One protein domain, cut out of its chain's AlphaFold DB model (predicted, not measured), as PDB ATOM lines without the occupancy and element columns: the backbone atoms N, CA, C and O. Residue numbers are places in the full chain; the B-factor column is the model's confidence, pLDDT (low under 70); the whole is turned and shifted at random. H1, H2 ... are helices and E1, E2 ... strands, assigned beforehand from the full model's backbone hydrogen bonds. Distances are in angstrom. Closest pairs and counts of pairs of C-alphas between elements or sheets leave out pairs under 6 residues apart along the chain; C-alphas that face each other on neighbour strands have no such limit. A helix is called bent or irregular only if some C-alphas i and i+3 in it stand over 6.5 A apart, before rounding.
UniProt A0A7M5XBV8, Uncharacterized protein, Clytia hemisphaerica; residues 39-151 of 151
ATOM      1  N   TYR A  39       4.184 -26.971  24.465       91.62
ATOM      2  CA  TYR A  39       3.900 -26.514  25.825       91.62
ATOM      3  C   TYR A  39       2.422 -26.672  26.200       91.62
ATOM      4  O   TYR A  39       2.137 -27.007  27.348       91.62
ATOM      5  N   ASP A  40       1.500 -26.462  25.257       93.75
ATOM      6  CA  ASP A  40       0.070 -26.669  25.507       93.75
ATOM      7  C   ASP A  40      -0.229 -28.157  25.696       93.75
ATOM      8  O   ASP A  40      -0.958 -28.517  26.614       93.75
ATOM      9  N   GLU A  41       0.397 -29.024  24.895       93.69
ATOM     10  CA  GLU A  41       0.247 -30.481  25.002       93.69
ATOM     11  C   GLU A  41       0.746 -31.011  26.351       93.69
ATOM     12  O   GLU A  41       0.083 -31.815  27.012       93.69
ATOM     13  N   ILE A  42       1.898 -30.518  26.815       94.69
ATOM     14  CA  ILE A  42       2.431 -30.835  28.143       94.69
ATOM     15  C   ILE A  42       1.501 -30.315  29.234       94.69
ATOM     16  O   ILE A  42       1.226 -31.038  30.192       94.69
ATOM     17  N   ALA A  43       1.015 -29.076  29.113       96.69
ATOM     18  CA  ALA A  43       0.119 -28.496  30.103       96.69
ATOM     19  C   ALA A  43      -1.192 -29.287  30.190       96.69
ATOM     20  O   ALA A  43      -1.633 -29.633  31.288       96.69
ATOM     21  N   GLN A  44      -1.774 -29.633  29.043       97.31
ATOM     22  CA  GLN A  44      -2.985 -30.434  28.944       97.31
ATOM     23  C   GLN A  44      -2.775 -31.826  29.549       97.31
ATOM     24  O   GLN A  44      -3.575 -32.256  30.383       97.31
ATOM     25  N   SER A  45      -1.665 -32.489  29.214       97.00
ATOM     26  CA  SER A  45      -1.294 -33.800  29.763       97.00
ATOM     27  C   SER A  45      -1.118 -33.754  31.283       97.00
ATOM     28  O   SER A  45      -1.667 -34.591  32.003       97.00
ATOM     29  N   TYR A  46      -0.407 -32.744  31.795       97.56
ATOM     30  CA  TYR A  46      -0.237 -32.528  33.230       97.56
ATOM     31  C   TYR A  46      -1.595 -32.352  33.917       97.56
ATOM     32  O   TYR A  46      -1.913 -33.111  34.835       97.56
ATOM     33  N   CYS A  47      -2.423 -31.408  33.457       98.06
ATOM     34  CA  CYS A  47      -3.713 -31.119  34.079       98.06
ATOM     35  C   CYS A  47      -4.632 -32.351  34.065       98.06
ATOM     36  O   CYS A  47      -5.240 -32.670  35.092       98.06
ATOM     37  N   ALA A  48      -4.691 -33.077  32.944       97.62
ATOM     38  CA  ALA A  48      -5.494 -34.291  32.809       97.62
ATOM     39  C   ALA A  48      -5.052 -35.397  33.781       97.62
ATOM     40  O   ALA A  48      -5.894 -36.055  34.384       97.62
ATOM     41  N   SER A  49      -3.745 -35.561  34.009       96.94
ATOM     42  CA  SER A  49      -3.213 -36.561  34.953       96.94
ATOM     43  C   SER A  49      -3.501 -36.239  36.429       96.94
ATOM     44  O   SER A  49      -3.449 -37.110  37.317       96.94
ATOM     45  N   ARG A  50      -3.758 -34.960  36.721       97.06
ATOM     46  CA  ARG A  50      -3.736 -34.437  38.085       97.06
ATOM     47  C   ARG A  50      -5.099 -34.454  38.754       97.06
ATOM     48  O   ARG A  50      -5.157 -34.703  39.962       97.06
ATOM     49  N   TYR A  51      -6.165 -34.266  37.984       96.06
ATOM     50  CA  TYR A  51      -7.528 -34.425  38.473       96.06
ATOM     51  C   TYR A  51      -7.886 -35.910  38.616       96.06
ATOM     52  O   TYR A  51      -7.522 -36.730  37.780       96.06
ATOM     53  N   LYS A  52      -8.565 -36.282  39.707       94.12
ATOM     54  CA  LYS A  52      -8.800 -37.698  40.063       94.12
ATOM     55  C   LYS A  52     -10.210 -38.202  39.785       94.12
ATOM     56  O   LYS A  52     -10.476 -39.380  39.986       94.12
ATOM     57  N   GLN A  53     -11.109 -37.331  39.343       93.88
ATOM     58  CA  GLN A  53     -12.500 -37.681  39.060       93.88
ATOM     59  C   GLN A  53     -12.803 -37.490  37.569       93.88
ATOM     60  O   GLN A  53     -12.115 -36.708  36.914       93.88
ATOM     61  N   PRO A  54     -13.842 -38.142  37.023       91.75
ATOM     62  CA  PRO A  54     -14.283 -37.885  35.656       91.75
ATOM     63  C   PRO A  54     -14.674 -36.414  35.463       91.75
ATOM     64  O   PRO A  54     -15.562 -35.904  36.149       91.75
ATOM     65  N   ALA A  55     -14.003 -35.725  34.542       92.00
ATOM     66  CA  ALA A  55     -14.335 -34.366  34.125       92.00
ATOM     67  C   ALA A  55     -13.676 -34.039  32.780       92.00
ATOM     68  O   ALA A  55     -12.640 -34.606  32.434       92.00
ATOM     69  N   PHE A  56     -14.239 -33.067  32.060       94.50
ATOM     70  CA  PHE A  56     -13.519 -32.400  30.979       94.50
ATOM     71  C   PHE A  56     -12.468 -31.475  31.581       94.50
ATOM     72  O   PHE A  56     -12.797 -30.630  32.419       94.50
ATOM     73  N   ILE A  57     -11.216 -31.662  31.170       95.94
ATOM     74  CA  ILE A  57     -10.059 -30.933  31.686       95.94
ATOM     75  C   ILE A  57      -9.514 -30.018  30.599       95.94
ATOM     76  O   ILE A  57      -9.356 -30.436  29.455       95.94
ATOM     77  N   PHE A  58      -9.180 -28.794  30.984       96.44
ATOM     78  CA  PHE A  58      -8.602 -27.781  30.115       96.44
ATOM     79  C   PHE A  58      -7.347 -27.214  30.770       96.44
ATOM     80  O   PHE A  58      -7.374 -26.827  31.941       96.44
ATOM     81  N   ALA A  59      -6.262 -27.130  30.009       97.31
ATOM     82  CA  ALA A  59      -5.111 -26.309  30.341       97.31
ATOM     83  C   ALA A  59      -5.232 -24.960  29.629       97.31
ATOM     84  O   ALA A  59      -5.224 -24.887  28.404       97.31
ATOM     85  N   ILE A  60      -5.347 -23.878  30.397       95.38
ATOM     86  CA  ILE A  60      -5.533 -22.531  29.849       95.38
ATOM     87  C   ILE A  60      -4.285 -21.705  30.127       95.38
ATOM     88  O   ILE A  60      -3.842 -21.605  31.273       95.38
ATOM     89  N   ARG A  61      -3.710 -21.104  29.081       93.56
ATOM     90  CA  ARG A  61      -2.554 -20.208  29.209       93.56
ATOM     91  C   ARG A  61      -2.896 -19.035  30.124       93.56
ATOM     92  O   ARG A  61      -3.927 -18.384  29.963       93.56
ATOM     93  N   ARG A  62      -1.993 -18.729  31.048       90.56
ATOM     94  CA  ARG A  62      -2.041 -17.520  31.866       90.56
ATOM     95  C   ARG A  62      -1.017 -16.526  31.345       90.56
ATOM     96  O   ARG A  62       0.158 -16.860  31.210       90.56
ATOM     97  N   ASP A  63      -1.469 -15.304  31.081       84.50
ATOM     98  CA  ASP A  63      -0.553 -14.215  30.772       84.50
ATOM     99  C   ASP A  63       0.286 -13.872  32.011       84.50
ATOM    100  O   ASP A  63      -0.229 -13.697  33.119       84.50
ATOM    101  N   CYS A  64       1.596 -13.821  31.795       76.06
ATOM    102  CA  CYS A  64       2.607 -13.513  32.792       76.06
ATOM    103  C   CYS A  64       3.002 -12.030  32.815       76.06
ATOM    104  O   CYS A  64       3.898 -11.661  33.577       76.06
ATOM    105  N   ALA A  65       2.400 -11.183  31.976       68.44
ATOM    106  CA  ALA A  65       2.658  -9.753  31.990       68.44
ATOM    107  C   ALA A  65       2.023  -9.088  33.227       68.44
ATOM    108  O   ALA A  65       0.804  -9.087  33.406       68.44
ATOM    109  N   GLY A  66       2.859  -8.497  34.088       66.62
ATOM    110  CA  GLY A  66       2.413  -7.723  35.249       66.62
ATOM    111  C   GLY A  66       1.597  -8.532  36.268       66.62
ATOM    112  O   GLY A  66       1.901  -9.689  36.559       66.62
ATOM    113  N   VAL A  67       0.551  -7.914  36.828       70.31
ATOM    114  CA  VAL A  67      -0.355  -8.536  37.812       70.31
ATOM    115  C   VAL A  67      -1.493  -9.258  37.079       70.31
ATOM    116  O   VAL A  67      -2.661  -8.885  37.173       70.31
ATOM    117  N   GLY A  68      -1.150 -10.276  36.290       75.25
ATOM    118  CA  GLY A  68      -2.137 -11.082  35.571       75.25
ATOM    119  C   GLY A  68      -3.140 -11.755  36.529       75.25
ATOM    120  O   GLY A  68      -2.761 -12.141  37.648       75.25
ATOM    121  N   PRO A  69      -4.411 -11.941  36.115       88.50
ATOM    122  CA  PRO A  69      -5.454 -12.497  36.973       88.50
ATOM    123  C   PRO A  69      -5.079 -13.895  37.492       88.50
ATOM    124  O   PRO A  69      -4.354 -14.634  36.819       88.50
ATOM    125  N   PRO A  70      -5.547 -14.283  38.691       91.88
ATOM    126  CA  PRO A  70      -5.313 -15.621  39.215       91.88
ATOM    127  C   PRO A  70      -6.064 -16.668  38.382       91.88
ATOM    128  O   PRO A  70      -7.070 -16.374  37.731       91.88
ATOM    129  N   CYS A  71      -5.600 -17.916  38.434       94.69
ATOM    130  CA  CYS A  71      -6.144 -18.994  37.612       94.69
ATOM    131  C   CYS A  71      -7.637 -19.265  37.839       94.69
ATOM    132  O   CYS A  71      -8.333 -19.656  36.906       94.69
ATOM    133  N   ILE A  72      -8.161 -18.993  39.036       95.62
ATOM    134  CA  ILE A  72      -9.600 -19.081  39.304       95.62
ATOM    135  C   ILE A  72     -10.428 -18.141  38.416       95.62
ATOM    136  O   ILE A  72     -11.473 -18.545  37.913       95.62
ATOM    137  N   GLU A  73      -9.945 -16.924  38.160       94.44
ATOM    138  CA  GLU A  73     -10.626 -15.960  37.290       94.44
ATOM    139  C   GLU A  73     -10.423 -16.299  35.813       94.44
ATOM    140  O   GLU A  73     -11.332 -16.134  35.002       94.44
ATOM    141  N   ILE A  74      -9.258 -16.852  35.467       94.94
ATOM    142  CA  ILE A  74      -8.975 -17.335  34.111       94.94
ATOM    143  C   ILE A  74      -9.919 -18.480  33.735       94.94
ATOM    144  O   ILE A  74     -10.548 -18.413  32.679       94.94
ATOM    145  N   CYS A  75     -10.089 -19.485  34.601       95.69
ATOM    146  CA  CYS A  75     -11.033 -20.577  34.355       95.69
ATOM    147  C   CYS A  75     -12.459 -20.038  34.187       95.69
ATOM    148  O   CYS A  75     -13.112 -20.339  33.192       95.69
ATOM    149  N   LYS A  76     -12.927 -19.172  35.099       95.44
ATOM    150  CA  LYS A  76     -14.264 -18.563  34.989       95.44
ATOM    151  C   LYS A  76     -14.456 -17.860  33.647       95.44
ATOM    152  O   LYS A  76     -15.438 -18.135  32.962       95.44
ATOM    153  N   LYS A  77     -13.502 -17.016  33.241       94.88
ATOM    154  CA  LYS A  77     -13.558 -16.258  31.982       94.88
ATOM    155  C   LYS A  77     -13.572 -17.157  30.741       94.88
ATOM    156  O   LYS A  77     -14.213 -16.801  29.760       94.88
ATOM    157  N   ALA A  78     -12.911 -18.310  30.789       94.44
ATOM    158  CA  ALA A  78     -12.862 -19.267  29.682       94.44
ATOM    159  C   ALA A  78     -14.102 -20.175  29.578       94.44
ATOM    160  O   ALA A  78     -14.226 -20.942  28.624       94.44
ATOM    161  N   THR A  79     -15.040 -20.086  30.526       92.31
ATOM    162  CA  THR A  79     -16.264 -20.904  30.544       92.31
ATOM    163  C   THR A  79     -17.040 -20.887  29.218       92.31
ATOM    164  O   THR A  79     -17.359 -21.970  28.729       92.31
ATOM    165  N   PRO A  80     -17.322 -19.728  28.584       91.12
ATOM    166  CA  PRO A  80     -18.102 -19.708  27.343       91.12
ATOM    167  C   PRO A  80     -17.430 -20.470  26.194       91.12
ATOM    168  O   PRO A  80     -18.101 -21.142  25.414       91.12
ATOM    169  N   GLU A  81     -16.100 -20.390  26.105       90.88
ATOM    170  CA  GLU A  81     -15.315 -21.096  25.090       90.88
ATOM    171  C   GLU A  81     -15.301 -22.605  25.354       90.88
ATOM    172  O   GLU A  81     -15.596 -23.396  24.460       90.88
ATOM    173  N   ALA A  82     -15.042 -23.010  26.597       88.25
ATOM    174  CA  ALA A  82     -14.990 -24.421  26.961       88.25
ATOM    175  C   ALA A  82     -16.334 -25.135  26.774       88.25
ATOM    176  O   ALA A  82     -16.352 -26.240  26.234       88.25
ATOM    177  N   ILE A  83     -17.453 -24.505  27.162       86.25
ATOM    178  CA  ILE A  83     -18.802 -25.071  26.983       86.25
ATOM    179  C   ILE A  83     -19.092 -25.324  25.499       86.25
ATOM    180  O   ILE A  83     -19.631 -26.376  25.148       86.25
ATOM    181  N   LYS A  84     -18.689 -24.399  24.615       87.38
ATOM    182  CA  LYS A  84     -18.844 -24.563  23.165       87.38
ATOM    183  C   LYS A  84     -18.079 -25.786  22.649       87.38
ATOM    184  O   LYS A  84     -18.600 -26.502  21.801       87.38
ATOM    185  N   THR A  85     -16.880 -26.042  23.174       85.38
ATOM    186  CA  THR A  85     -16.037 -27.175  22.756       85.38
ATOM    187  C   THR A  85     -16.614 -28.531  23.161       85.38
ATOM    188  O   THR A  85     -16.503 -29.485  22.397       85.38
ATOM    189  N   ILE A  86     -17.243 -28.642  24.334       85.62
ATOM    190  CA  ILE A  86     -17.750 -29.932  24.844       85.62
ATOM    191  C   ILE A  86     -19.225 -30.200  24.520       85.62
ATOM    192  O   ILE A  86     -19.711 -31.284  24.831       85.62
ATOM    193  N   ASN A  87     -19.936 -29.238  23.912       77.94
ATOM    194  CA  ASN A  87     -21.359 -29.336  23.548       77.94
ATOM    195  C   ASN A  87     -22.232 -29.902  24.691       77.94
ATOM    196  O   ASN A  87     -23.054 -30.800  24.497       77.94
ATOM    197  N   TYR A  88     -21.997 -29.415  25.912       69.56
ATOM    198  CA  TYR A  88     -22.594 -29.952  27.134       69.56
ATOM    199  C   TYR A  88     -23.477 -28.894  27.811       69.56
ATOM    200  O   TYR A  88     -23.102 -27.729  27.912       69.56
ATOM    201  N   GLN A  89     -24.678 -29.294  28.245       62.41
ATOM    202  CA  GLN A  89     -25.778 -28.386  28.630       62.41
ATOM    203  C   GLN A  89     -25.588 -27.664  29.973       62.41
ATOM    204  O   GLN A  89     -26.334 -26.741  30.294       62.41
ATOM    205  N   GLN A  90     -24.602 -28.068  30.765       62.94
ATOM    206  CA  GLN A  90     -24.201 -27.375  31.983       62.94
ATOM    207  C   GLN A  90     -22.678 -27.305  32.029       62.94
ATOM    208  O   GLN A  90     -22.014 -28.097  31.367       62.94
ATOM    209  N   LYS A  91     -22.171 -26.413  32.883       73.81
ATOM    210  CA  LYS A  91     -20.894 -26.477  33.612       73.81
ATOM    211  C   LYS A  91     -19.995 -25.263  33.400       73.81
ATOM    212  O   LYS A  91     -19.439 -25.025  32.332       73.81
ATOM    213  N   ASN A  92     -19.841 -24.516  34.489       89.31
ATOM    214  CA  ASN A  92     -18.786 -23.526  34.630       89.31
ATOM    215  C   ASN A  92     -17.430 -24.242  34.688       89.31
ATOM    216  O   ASN A  92     -17.351 -25.447  34.948       89.31
ATOM    217  N   LEU A  93     -16.343 -23.499  34.502       93.94
ATOM    218  CA  LEU A  93     -15.015 -24.017  34.805       93.94
ATOM    219  C   LEU A  93     -14.588 -23.652  36.226       93.94
ATOM    220  O   LEU A  93     -14.681 -22.499  36.648       93.94
ATOM    221  N   ALA A  94     -14.043 -24.630  36.941       95.44
ATOM    222  CA  ALA A  94     -13.364 -24.427  38.213       95.44
ATOM    223  C   ALA A  94     -11.874 -24.721  38.064       95.44
ATOM    224  O   ALA A  94     -11.489 -25.711  37.442       95.44
ATOM    225  N   CYS A  95     -11.039 -23.889  38.679       97.38
ATOM    226  CA  CYS A  95      -9.620 -24.188  38.819       97.38
ATOM    227  C   CYS A  95      -9.413 -25.283  39.871       97.38
ATOM    228  O   CYS A  95     -10.037 -25.234  40.934       97.38
ATOM    229  N   PHE A  96      -8.535 -26.246  39.588       97.75
ATOM    230  CA  PHE A  96      -8.143 -27.282  40.553       97.75
ATOM    231  C   PHE A  96      -6.622 -27.468  40.693       97.75
ATOM    232  O   PHE A  96      -6.166 -28.140  41.615       97.75
ATOM    233  N   ASP A  97      -5.830 -26.904  39.783       97.75
ATOM    234  CA  ASP A  97      -4.368 -26.887  39.853       97.75
ATOM    235  C   ASP A  97      -3.836 -25.748  38.966       97.75
ATOM    236  O   ASP A  97      -4.584 -25.121  38.206       97.75
ATOM    237  N   ALA A  98      -2.541 -25.478  39.032       96.31
ATOM    238  CA  ALA A  98      -1.854 -24.610  38.097       96.31
ATOM    239  C   ALA A  98      -0.417 -25.091  37.867       96.31
ATOM    240  O   ALA A  98       0.203 -25.713  38.728       96.31
ATOM    241  N   LEU A  99       0.129 -24.769  36.701       95.69
ATOM    242  CA  LEU A  99       1.420 -25.260  36.237       95.69
ATOM    243  C   LEU A  99       2.293 -24.085  35.799       95.69
ATOM    244  O   LEU A  99       1.818 -23.130  35.183       95.69
ATOM    245  N   SER A 100       3.585 -24.158  36.098       93.50
ATOM    246  CA  SER A 100       4.601 -23.390  35.384       93.50
ATOM    247  C   SER A 100       5.396 -24.323  34.486       93.50
ATOM    248  O   SER A 100       5.957 -25.314  34.953       93.50
ATOM    249  N   ILE A 101       5.449 -24.004  33.197       92.88
ATOM    250  CA  ILE A 101       6.368 -24.625  32.246       92.88
ATOM    251  C   ILE A 101       7.484 -23.632  31.947       92.88
ATOM    252  O   ILE A 101       7.223 -22.523  31.463       92.88
ATOM    253  N   ASN A 102       8.730 -24.020  32.224       88.81
ATOM    254  CA  ASN A 102       9.874 -23.178  31.912       88.81
ATOM    255  C   ASN A 102      10.187 -23.249  30.415       88.81
ATOM    256  O   ASN A 102      10.623 -24.278  29.901       88.81
ATOM    257  N   LYS A 103       9.996 -22.125  29.723       84.75
ATOM    258  CA  LYS A 103      10.265 -22.025  28.285       84.75
ATOM    259  C   LYS A 103      11.762 -22.030  27.967       84.75
ATOM    260  O   LYS A 103      12.152 -22.433  26.879       84.75
ATOM    261  N   LYS A 104      12.616 -21.626  28.912       85.06
ATOM    262  CA  LYS A 104      14.072 -21.682  28.759       85.06
ATOM    263  C   LYS A 104      14.568 -23.041  29.249       85.06
ATOM    264  O   LYS A 104      14.768 -23.230  30.447       85.06
ATOM    265  N   HIS A 105      14.758 -23.974  28.325       80.44
ATOM    266  CA  HIS A 105      15.221 -25.324  28.631       80.44
ATOM    267  C   HIS A 105      16.160 -25.863  27.553       80.44
ATOM    268  O   HIS A 105      16.271 -25.304  26.462       80.44
ATOM    269  N   ASN A 106      16.840 -26.958  27.885       81.31
ATOM    270  CA  ASN A 106      17.681 -27.670  26.939       81.31
ATOM    271  C   ASN A 106      16.803 -28.545  26.046       81.31
ATOM    272  O   ASN A 106      16.053 -29.388  26.545       81.31
ATOM    273  N   HIS A 107      16.934 -28.379  24.736       80.75
ATOM    274  CA  HIS A 107      16.405 -29.342  23.782       80.75
ATOM    275  C   HIS A 107      17.357 -30.534  23.745       80.75
ATOM    276  O   HIS A 107      18.520 -30.389  23.364       80.75
ATOM    277  N   LEU A 108      16.882 -31.689  24.210       82.50
ATOM    278  CA  LEU A 108      17.631 -32.930  24.066       82.50
ATOM    279  C   LEU A 108      17.564 -33.384  22.608       82.50
ATOM    280  O   LEU A 108      16.561 -33.168  21.922       82.50
ATOM    281  N   ALA A 109      18.657 -33.961  22.133       77.00
ATOM    282  CA  ALA A 109      18.802 -34.436  20.778       77.00
ATOM    283  C   ALA A 109      17.794 -35.552  20.501       77.00
ATOM    284  O   ALA A 109      17.663 -36.515  21.256       77.00
ATOM    285  N   ILE A 110      17.135 -35.450  19.349       70.00
ATOM    286  CA  ILE A 110      16.419 -36.569  18.740       70.00
ATOM    287  C   ILE A 110      17.463 -37.376  17.953       70.00
ATOM    288  O   ILE A 110      17.436 -37.422  16.729       70.00
ATOM    289  N   ASP A 111      18.472 -37.919  18.634       69.06
ATOM    290  CA  ASP A 111      19.484 -38.757  17.986       69.06
ATOM    291  C   ASP A 111      19.022 -40.222  17.994       69.06
ATOM    292  O   ASP A 111      19.122 -40.958  18.969       69.06
ATOM    293  N   THR A 112      18.483 -40.653  16.863       70.31
ATOM    294  CA  THR A 112      17.989 -42.021  16.679       70.31
ATOM    295  C   THR A 112      19.103 -43.032  16.385       70.31
ATOM    296  O   THR A 112      18.816 -44.216  16.215       70.31
ATOM    297  N   THR A 113      20.362 -42.586  16.303       75.00
ATOM    298  CA  THR A 113      21.528 -43.410  15.943       75.00
ATOM    299  C   THR A 113      22.313 -43.885  17.166       75.00
ATOM    300  O   THR A 113      22.877 -44.981  17.154       75.00
ATOM    301  N   SER A 114      22.305 -43.110  18.251       73.38
ATOM    302  CA  SER A 114      22.739 -43.565  19.570       73.38
ATOM    303  C   SER A 114      21.639 -44.394  20.236       73.38
ATOM    304  O   SER A 114      20.452 -44.096  20.119       73.38
ATOM    305  N   ARG A 115      22.020 -45.434  20.992       74.19
ATOM    306  CA  ARG A 115      21.050 -46.258  21.739       74.19
ATOM    307  C   ARG A 115      20.215 -45.423  22.710       74.19
ATOM    308  O   ARG A 115      19.058 -45.765  22.934       74.19
ATOM    309  N   GLN A 116      20.806 -44.375  23.288       70.50
ATOM    310  CA  GLN A 116      20.153 -43.426  24.191       70.50
ATOM    311  C   GLN A 116      20.940 -42.106  24.189       70.50
ATOM    312  O   GLN A 116      21.742 -41.876  25.103       70.50
ATOM    313  N   PRO A 117      20.790 -41.239  23.172       73.56
ATOM    314  CA  PRO A 117      21.350 -39.903  23.302       73.56
ATOM    315  C   PRO A 117      20.755 -39.233  24.539       73.56
ATOM    316  O   PRO A 117      19.588 -39.428  24.878       73.56
ATOM    317  N   ASP A 118      21.574 -38.454  25.232       76.12
ATOM    318  CA  ASP A 118      21.123 -37.613  26.337       76.12
ATOM    319  C   ASP A 118      20.527 -38.338  27.555       76.12
ATOM    320  O   ASP A 118      19.897 -37.706  28.407       76.12
ATOM    321  N   ALA A 119      20.796 -39.640  27.704       81.12
ATOM    322  CA  ALA A 119      20.518 -40.364  28.941       81.12
ATOM    323  C   ALA A 119      21.117 -39.623  30.154       81.12
ATOM    324  O   ALA A 119      22.295 -39.264  30.170       81.12
ATOM    325  N   GLY A 120      20.290 -39.375  31.172       83.44
ATOM    326  CA  GLY A 120      20.687 -38.651  32.386       83.44
ATOM    327  C   GLY A 120      20.711 -37.122  32.264       83.44
ATOM    328  O   GLY A 120      21.003 -36.447  33.251       83.44
ATOM    329  N   ARG A 121      20.381 -36.543  31.101       86.62
ATOM    330  CA  ARG A 121      20.265 -35.087  30.939       86.62
ATOM    331  C   ARG A 121      18.851 -34.607  31.247       86.62
ATOM    332  O   ARG A 121      17.859 -35.250  30.918       86.62
ATOM    333  N   VAL A 122      18.762 -33.423  31.847       84.69
ATOM    334  CA  VAL A 122      17.487 -32.752  32.108       84.69
ATOM    335  C   VAL A 122      17.120 -31.886  30.906       84.69
ATOM    336  O   VAL A 122      17.888 -31.008  30.505       84.69
ATOM    337  N   ALA A 123      15.937 -32.147  30.350       84.88
ATOM    338  CA  ALA A 123      15.327 -31.346  29.297       84.88
ATOM    339  C   ALA A 123      14.602 -30.133  29.909       84.88
ATOM    340  O   ALA A 123      15.210 -29.181  30.394       84.88
ATOM    341  N   MET A 124      13.274 -30.200  29.914       88.38
ATOM    342  CA  MET A 124      12.356 -29.172  30.364       88.38
ATOM    343  C   MET A 124      11.962 -29.375  31.826       88.38
ATOM    344  O   MET A 124      11.623 -30.477  32.255       88.38
ATOM    345  N   THR A 125      11.937 -28.278  32.577       90.44
ATOM    346  CA  THR A 125      11.449 -28.251  33.958       90.44
ATOM    347  C   THR A 125      10.011 -27.751  34.004       90.44
ATOM    348  O   THR A 125       9.693 -26.706  33.424       90.44
ATOM    349  N   THR A 126       9.165 -28.449  34.754       93.19
ATOM    350  CA  THR A 126       7.802 -28.018  35.072       93.19
ATOM    351  C   THR A 126       7.616 -27.948  36.585       93.19
ATOM    352  O   THR A 126       8.308 -28.639  37.332       93.19
ATOM    353  N   TYR A 127       6.709 -27.091  37.049       93.62
ATOM    354  CA  TYR A 127       6.389 -26.942  38.466       93.62
ATOM    355  C   TYR A 127       4.877 -26.881  38.675       93.62
ATOM    356  O   TYR A 127       4.211 -25.968  38.180       93.62
ATOM    357  N   GLY A 128       4.344 -27.859  39.405       95.56
ATOM    358  CA  GLY A 128       2.938 -27.932  39.787       95.56
ATOM    359  C   GLY A 128       2.671 -27.192  41.093       95.56
ATOM    360  O   GLY A 128       3.335 -27.447  42.094       95.56
ATOM    361  N   TYR A 129       1.687 -26.296  41.099       95.06
ATOM    362  CA  TYR A 129       1.340 -25.490  42.274       95.06
ATOM    363  C   TYR A 129       0.247 -26.125  43.144       95.06
ATOM    364  O   TYR A 129       0.013 -25.668  44.266       95.06
ATOM    365  N   GLY A 130      -0.468 -27.133  42.642       95.62
ATOM    366  CA  GLY A 130      -1.663 -27.648  43.298       95.62
ATOM    367  C   GLY A 130      -2.768 -26.592  43.380       95.62
ATOM    368  O   GLY A 130      -2.748 -25.561  42.700       95.62
ATOM    369  N   MET A 131      -3.715 -26.811  44.293       95.19
ATOM    370  CA  MET A 131      -4.814 -25.871  44.562       95.19
ATOM    371  C   MET A 131      -4.331 -24.453  44.918       95.19
ATOM    372  O   MET A 131      -5.016 -23.479  44.604       95.19
ATOM    373  N   GLY A 132      -3.147 -24.309  45.526       93.25
ATOM    374  CA  GLY A 132      -2.564 -22.999  45.848       93.25
ATOM    375  C   GLY A 132      -2.289 -22.140  44.608       93.25
ATOM    376  O   GLY A 132      -2.391 -20.914  44.661       93.25
ATOM    377  N   GLY A 133      -2.037 -22.772  43.459       93.00
ATOM    378  CA  GLY A 133      -1.844 -22.094  42.179       93.00
ATOM    379  C   GLY A 133      -3.088 -21.373  41.663       93.00
ATOM    380  O   GLY A 133      -2.975 -20.364  40.966       93.00
ATOM    381  N   CYS A 134      -4.282 -21.830  42.051       95.50
ATOM    382  CA  CYS A 134      -5.545 -21.255  41.594       95.50
ATOM    383  C   CYS A 134      -5.758 -19.814  42.056       95.50
ATOM    384  O   CYS A 134      -6.353 -19.015  41.333       95.50
ATOM    385  N   VAL A 135      -5.249 -19.481  43.241       93.12
ATOM    386  CA  VAL A 135      -5.361 -18.151  43.858       93.12
ATOM    387  C   VAL A 135      -4.055 -17.360  43.788       93.12
ATOM    388  O   VAL A 135      -3.997 -16.232  44.276       93.12
ATOM    389  N   TRP A 136      -3.013 -17.923  43.168       87.75
ATOM    390  CA  TRP A 136      -1.696 -17.303  43.099       87.75
ATOM    391  C   TRP A 136      -1.741 -15.974  42.341       87.75
ATOM    392  O   TRP A 136      -2.005 -15.926  41.132       87.75
ATOM    393  N   LYS A 137      -1.421 -14.890  43.045       81.75
ATOM    394  CA  LYS A 137      -1.247 -13.553  42.474       81.75
ATOM    395  C   LYS A 137       0.239 -13.348  42.212       81.75
ATOM    396  O   LYS A 137       1.044 -13.375  43.135       81.75
ATOM    397  N   ALA A 138       0.592 -13.232  40.940       67.62
ATOM    398  CA  ALA A 138       1.977 -13.185  40.505       67.62
ATOM    399  C   ALA A 138       2.663 -11.874  40.930       67.62
ATOM    400  O   ALA A 138       2.159 -10.791  40.644       67.62
ATOM    401  N   ASN A 139       3.842 -11.989  41.546       70.19
ATOM    402  CA  ASN A 139       4.919 -10.988  41.513       70.19
ATOM    403  C   ASN A 139       6.054 -11.396  40.541       70.19
ATOM    404  O   ASN A 139       7.007 -10.648  40.350       70.19
ATOM    405  N   HIS A 140       5.948 -12.580  39.926       75.25
ATOM    406  CA  HIS A 140       6.812 -13.132  38.880       75.25
ATOM    407  C   HIS A 140       6.001 -14.089  37.981       75.25
ATOM    408  O   HIS A 140       4.898 -14.495  38.345       75.25
ATOM    409  N   CYS A 141       6.540 -14.509  36.830       74.00
ATOM    410  CA  CYS A 141       5.833 -15.400  35.897       74.00
ATOM    411  C   CYS A 141       5.710 -16.830  36.450       74.00
ATOM    412  O   CYS A 141       6.604 -17.660  36.293       74.00
ATOM    413  N   GLY A 142       4.602 -17.110  37.130       78.25
ATOM    414  CA  GLY A 142       4.241 -18.441  37.604       78.25
ATOM    415  C   GLY A 142       3.006 -18.395  38.506       78.25
ATOM    416  O   GLY A 142       2.937 -17.491  39.337       78.25
ATOM    417  N   PRO A 143       2.044 -19.331  38.368       91.62
ATOM    418  CA  PRO A 143       1.871 -20.292  37.264       91.62
ATOM    419  C   PRO A 143       1.628 -19.604  35.907       91.62
ATOM    420  O   PRO A 143       1.091 -18.499  35.874       91.62
ATOM    421  N   ASN A 144       2.004 -20.256  34.799       93.06
ATOM    422  CA  ASN A 144       1.774 -19.776  33.423       93.06
ATOM    423  C   ASN A 144       0.755 -20.623  32.628       93.06
ATOM    424  O   ASN A 144       0.389 -20.258  31.512       93.06
ATOM    425  N   TYR A 145       0.229 -21.687  33.240       95.44
ATOM    426  CA  TYR A 145      -0.962 -22.418  32.815       95.44
ATOM    427  C   TYR A 145      -1.883 -22.679  34.011       95.44
ATOM    428  O   TYR A 145      -1.429 -22.901  35.135       95.44
ATOM    429  N   CYS A 146      -3.185 -22.691  33.756       96.44
ATOM    430  CA  CYS A 146      -4.238 -22.974  34.718       96.44
ATOM    431  C   CYS A 146      -4.902 -24.307  34.380       96.44
ATOM    432  O   CYS A 146      -5.312 -24.503  33.237       96.44
ATOM    433  N   CYS A 147      -5.044 -25.196  35.364       98.06
ATOM    434  CA  CYS A 147      -5.779 -26.442  35.198       98.06
ATOM    435  C   CYS A 147      -7.232 -26.241  35.620       98.06
ATOM    436  O   CYS A 147      -7.541 -26.056  36.803       98.06
ATOM    437  N   CYS A 148      -8.122 -26.283  34.636       97.25
ATOM    438  CA  CYS A 148      -9.544 -26.038  34.793       97.25
ATOM    439  C   CYS A 148     -10.336 -27.314  34.507       97.25
ATOM    440  O   CYS A 148      -9.993 -28.086  33.612       97.25
ATOM    441  N   ARG A 149     -11.417 -27.531  35.250       95.31
ATOM    442  CA  ARG A 149     -12.360 -28.627  35.020       95.31
ATOM    443  C   ARG A 149     -13.763 -28.089  34.804       95.31
ATOM    444  O   ARG A 149     -14.163 -27.156  35.501       95.31
ATOM    445  N   ALA A 150     -14.520 -28.721  33.918       92.88
ATOM    446  CA  ALA A 150     -15.963 -28.521  33.866       92.88
ATOM    447  C   ALA A 150     -16.620 -29.171  35.099       92.88
ATOM    448  O   ALA A 150     -16.344 -30.338  35.403       92.88
ATOM    449  N   TYR A 151     -17.482 -28.442  35.816       86.50
ATOM    450  CA  TYR A 151     -18.231 -28.947  36.978       86.50
ATOM    451  C   TYR A 151     -19.706 -28.561  36.980       86.50
ATOM    452  O   TYR A 151     -20.053 -27.476  36.474       86.50
TER     453      TYR A 151
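What this domain is: This is residues 39 to 151 of the 151 residues of an uncharacterized protein of Clytia hemisphaerica (UniProt A0A7M5XBV8). What is the main picture? A small, strongly twisted antiparallel sheet of four strands forms the core, with H1 over one face and H2 and H3 over the opposite face. Between E2 and E3 a long loop arm, residues 102 to 125, runs away from this body, and its residues 111 to 116 stick out. What is it made of? The printed part has 113 residues with three named helices and four named strands in the order H1, E1, H2, E2, E3, H3, E4; the sheet's order is E1, E4, E2, E3, and the class is mixed. How compact is it? It is only just loose, close to compact, with a radius of gyration of the C-alphas of 16.1 A and spans of 51 by 34 by 22 A.

Where its parts are: What comes first? H1 is residues 39 to 50, 16.5 A long, from C-alpha 39 at (3.900, -26.514, 25.825), and E1 is residues 57 to 61, 13.3 A. What follows? H2, residues 71 to 86, is 20.4 A long; it is irregular, with C-alphas 77 and 80 lying 7.4 A apart, and has a kink of 56 degrees near residue 80. E2, residues 93 to 101, is 21.5 A long and bends by 70 degrees at residue 96. What closes the series? E3 is residues 126 to 128, 6.8 A, H3 residues 130 to 135, 10.2 A, and E4 residues 145 to 150, 16.2 A, to C-alpha 150 at (-15.963, -28.521, 33.866).

How they stand to each other: How do the strands pair? E1 and E4 are antiparallel at 148 degrees, with N 58 and O 148 2.8 A apart, within hydrogen-bond range. E4 and E2 are antiparallel at 156 degrees, with N 96 and O 147 3.0 A apart; E2 and E3, a hairpin, are antiparallel at 146 degrees, with N 100 and O 127 2.8 A apart. Which helices are on the sheet? H1 is on one face, its closest C-alpha pair to E1 being Gln 44 and Ala 59, 4.8 A. H2 and H3 are on the opposite face; Ile 72 and Cys 95 are the closest C-alphas of H2 and E2, 5.1 A, and H3 stands up from the sheet, rising 54 degrees. H2 touches H3 with residues 71 to 72 alone, about perpendicular at 77 degrees, the closest C-alphas being Cys 71 and Cys 134, 4.6 A. Where do two strands and a helix form a unit? E1, H2, E2 and E3, H3, E4 are split strand-helix-strand units, two strands running the same way with another between them, each with a right-handed crossover. How do the helix backbones run? Every O i to N i+4 pair of H1 is within hydrogen-bond range, against 10 of 12 in H2 and 0 of 2 in H3, where 3 of 3 O i to N i+3 pairs are.

The domain as a whole: How far does it reach? The C-alphas farthest apart are those of Gln 89 and Ser 114, 51.6 A. Is it whole? The printed part has no cut; the link from E2 to E3, 24 residues, is long. Where is confidence low? The mean pLDDT of the printed part is 87.7, and residues 65 to 66, 88 to 90, 111 and 138 are under 70.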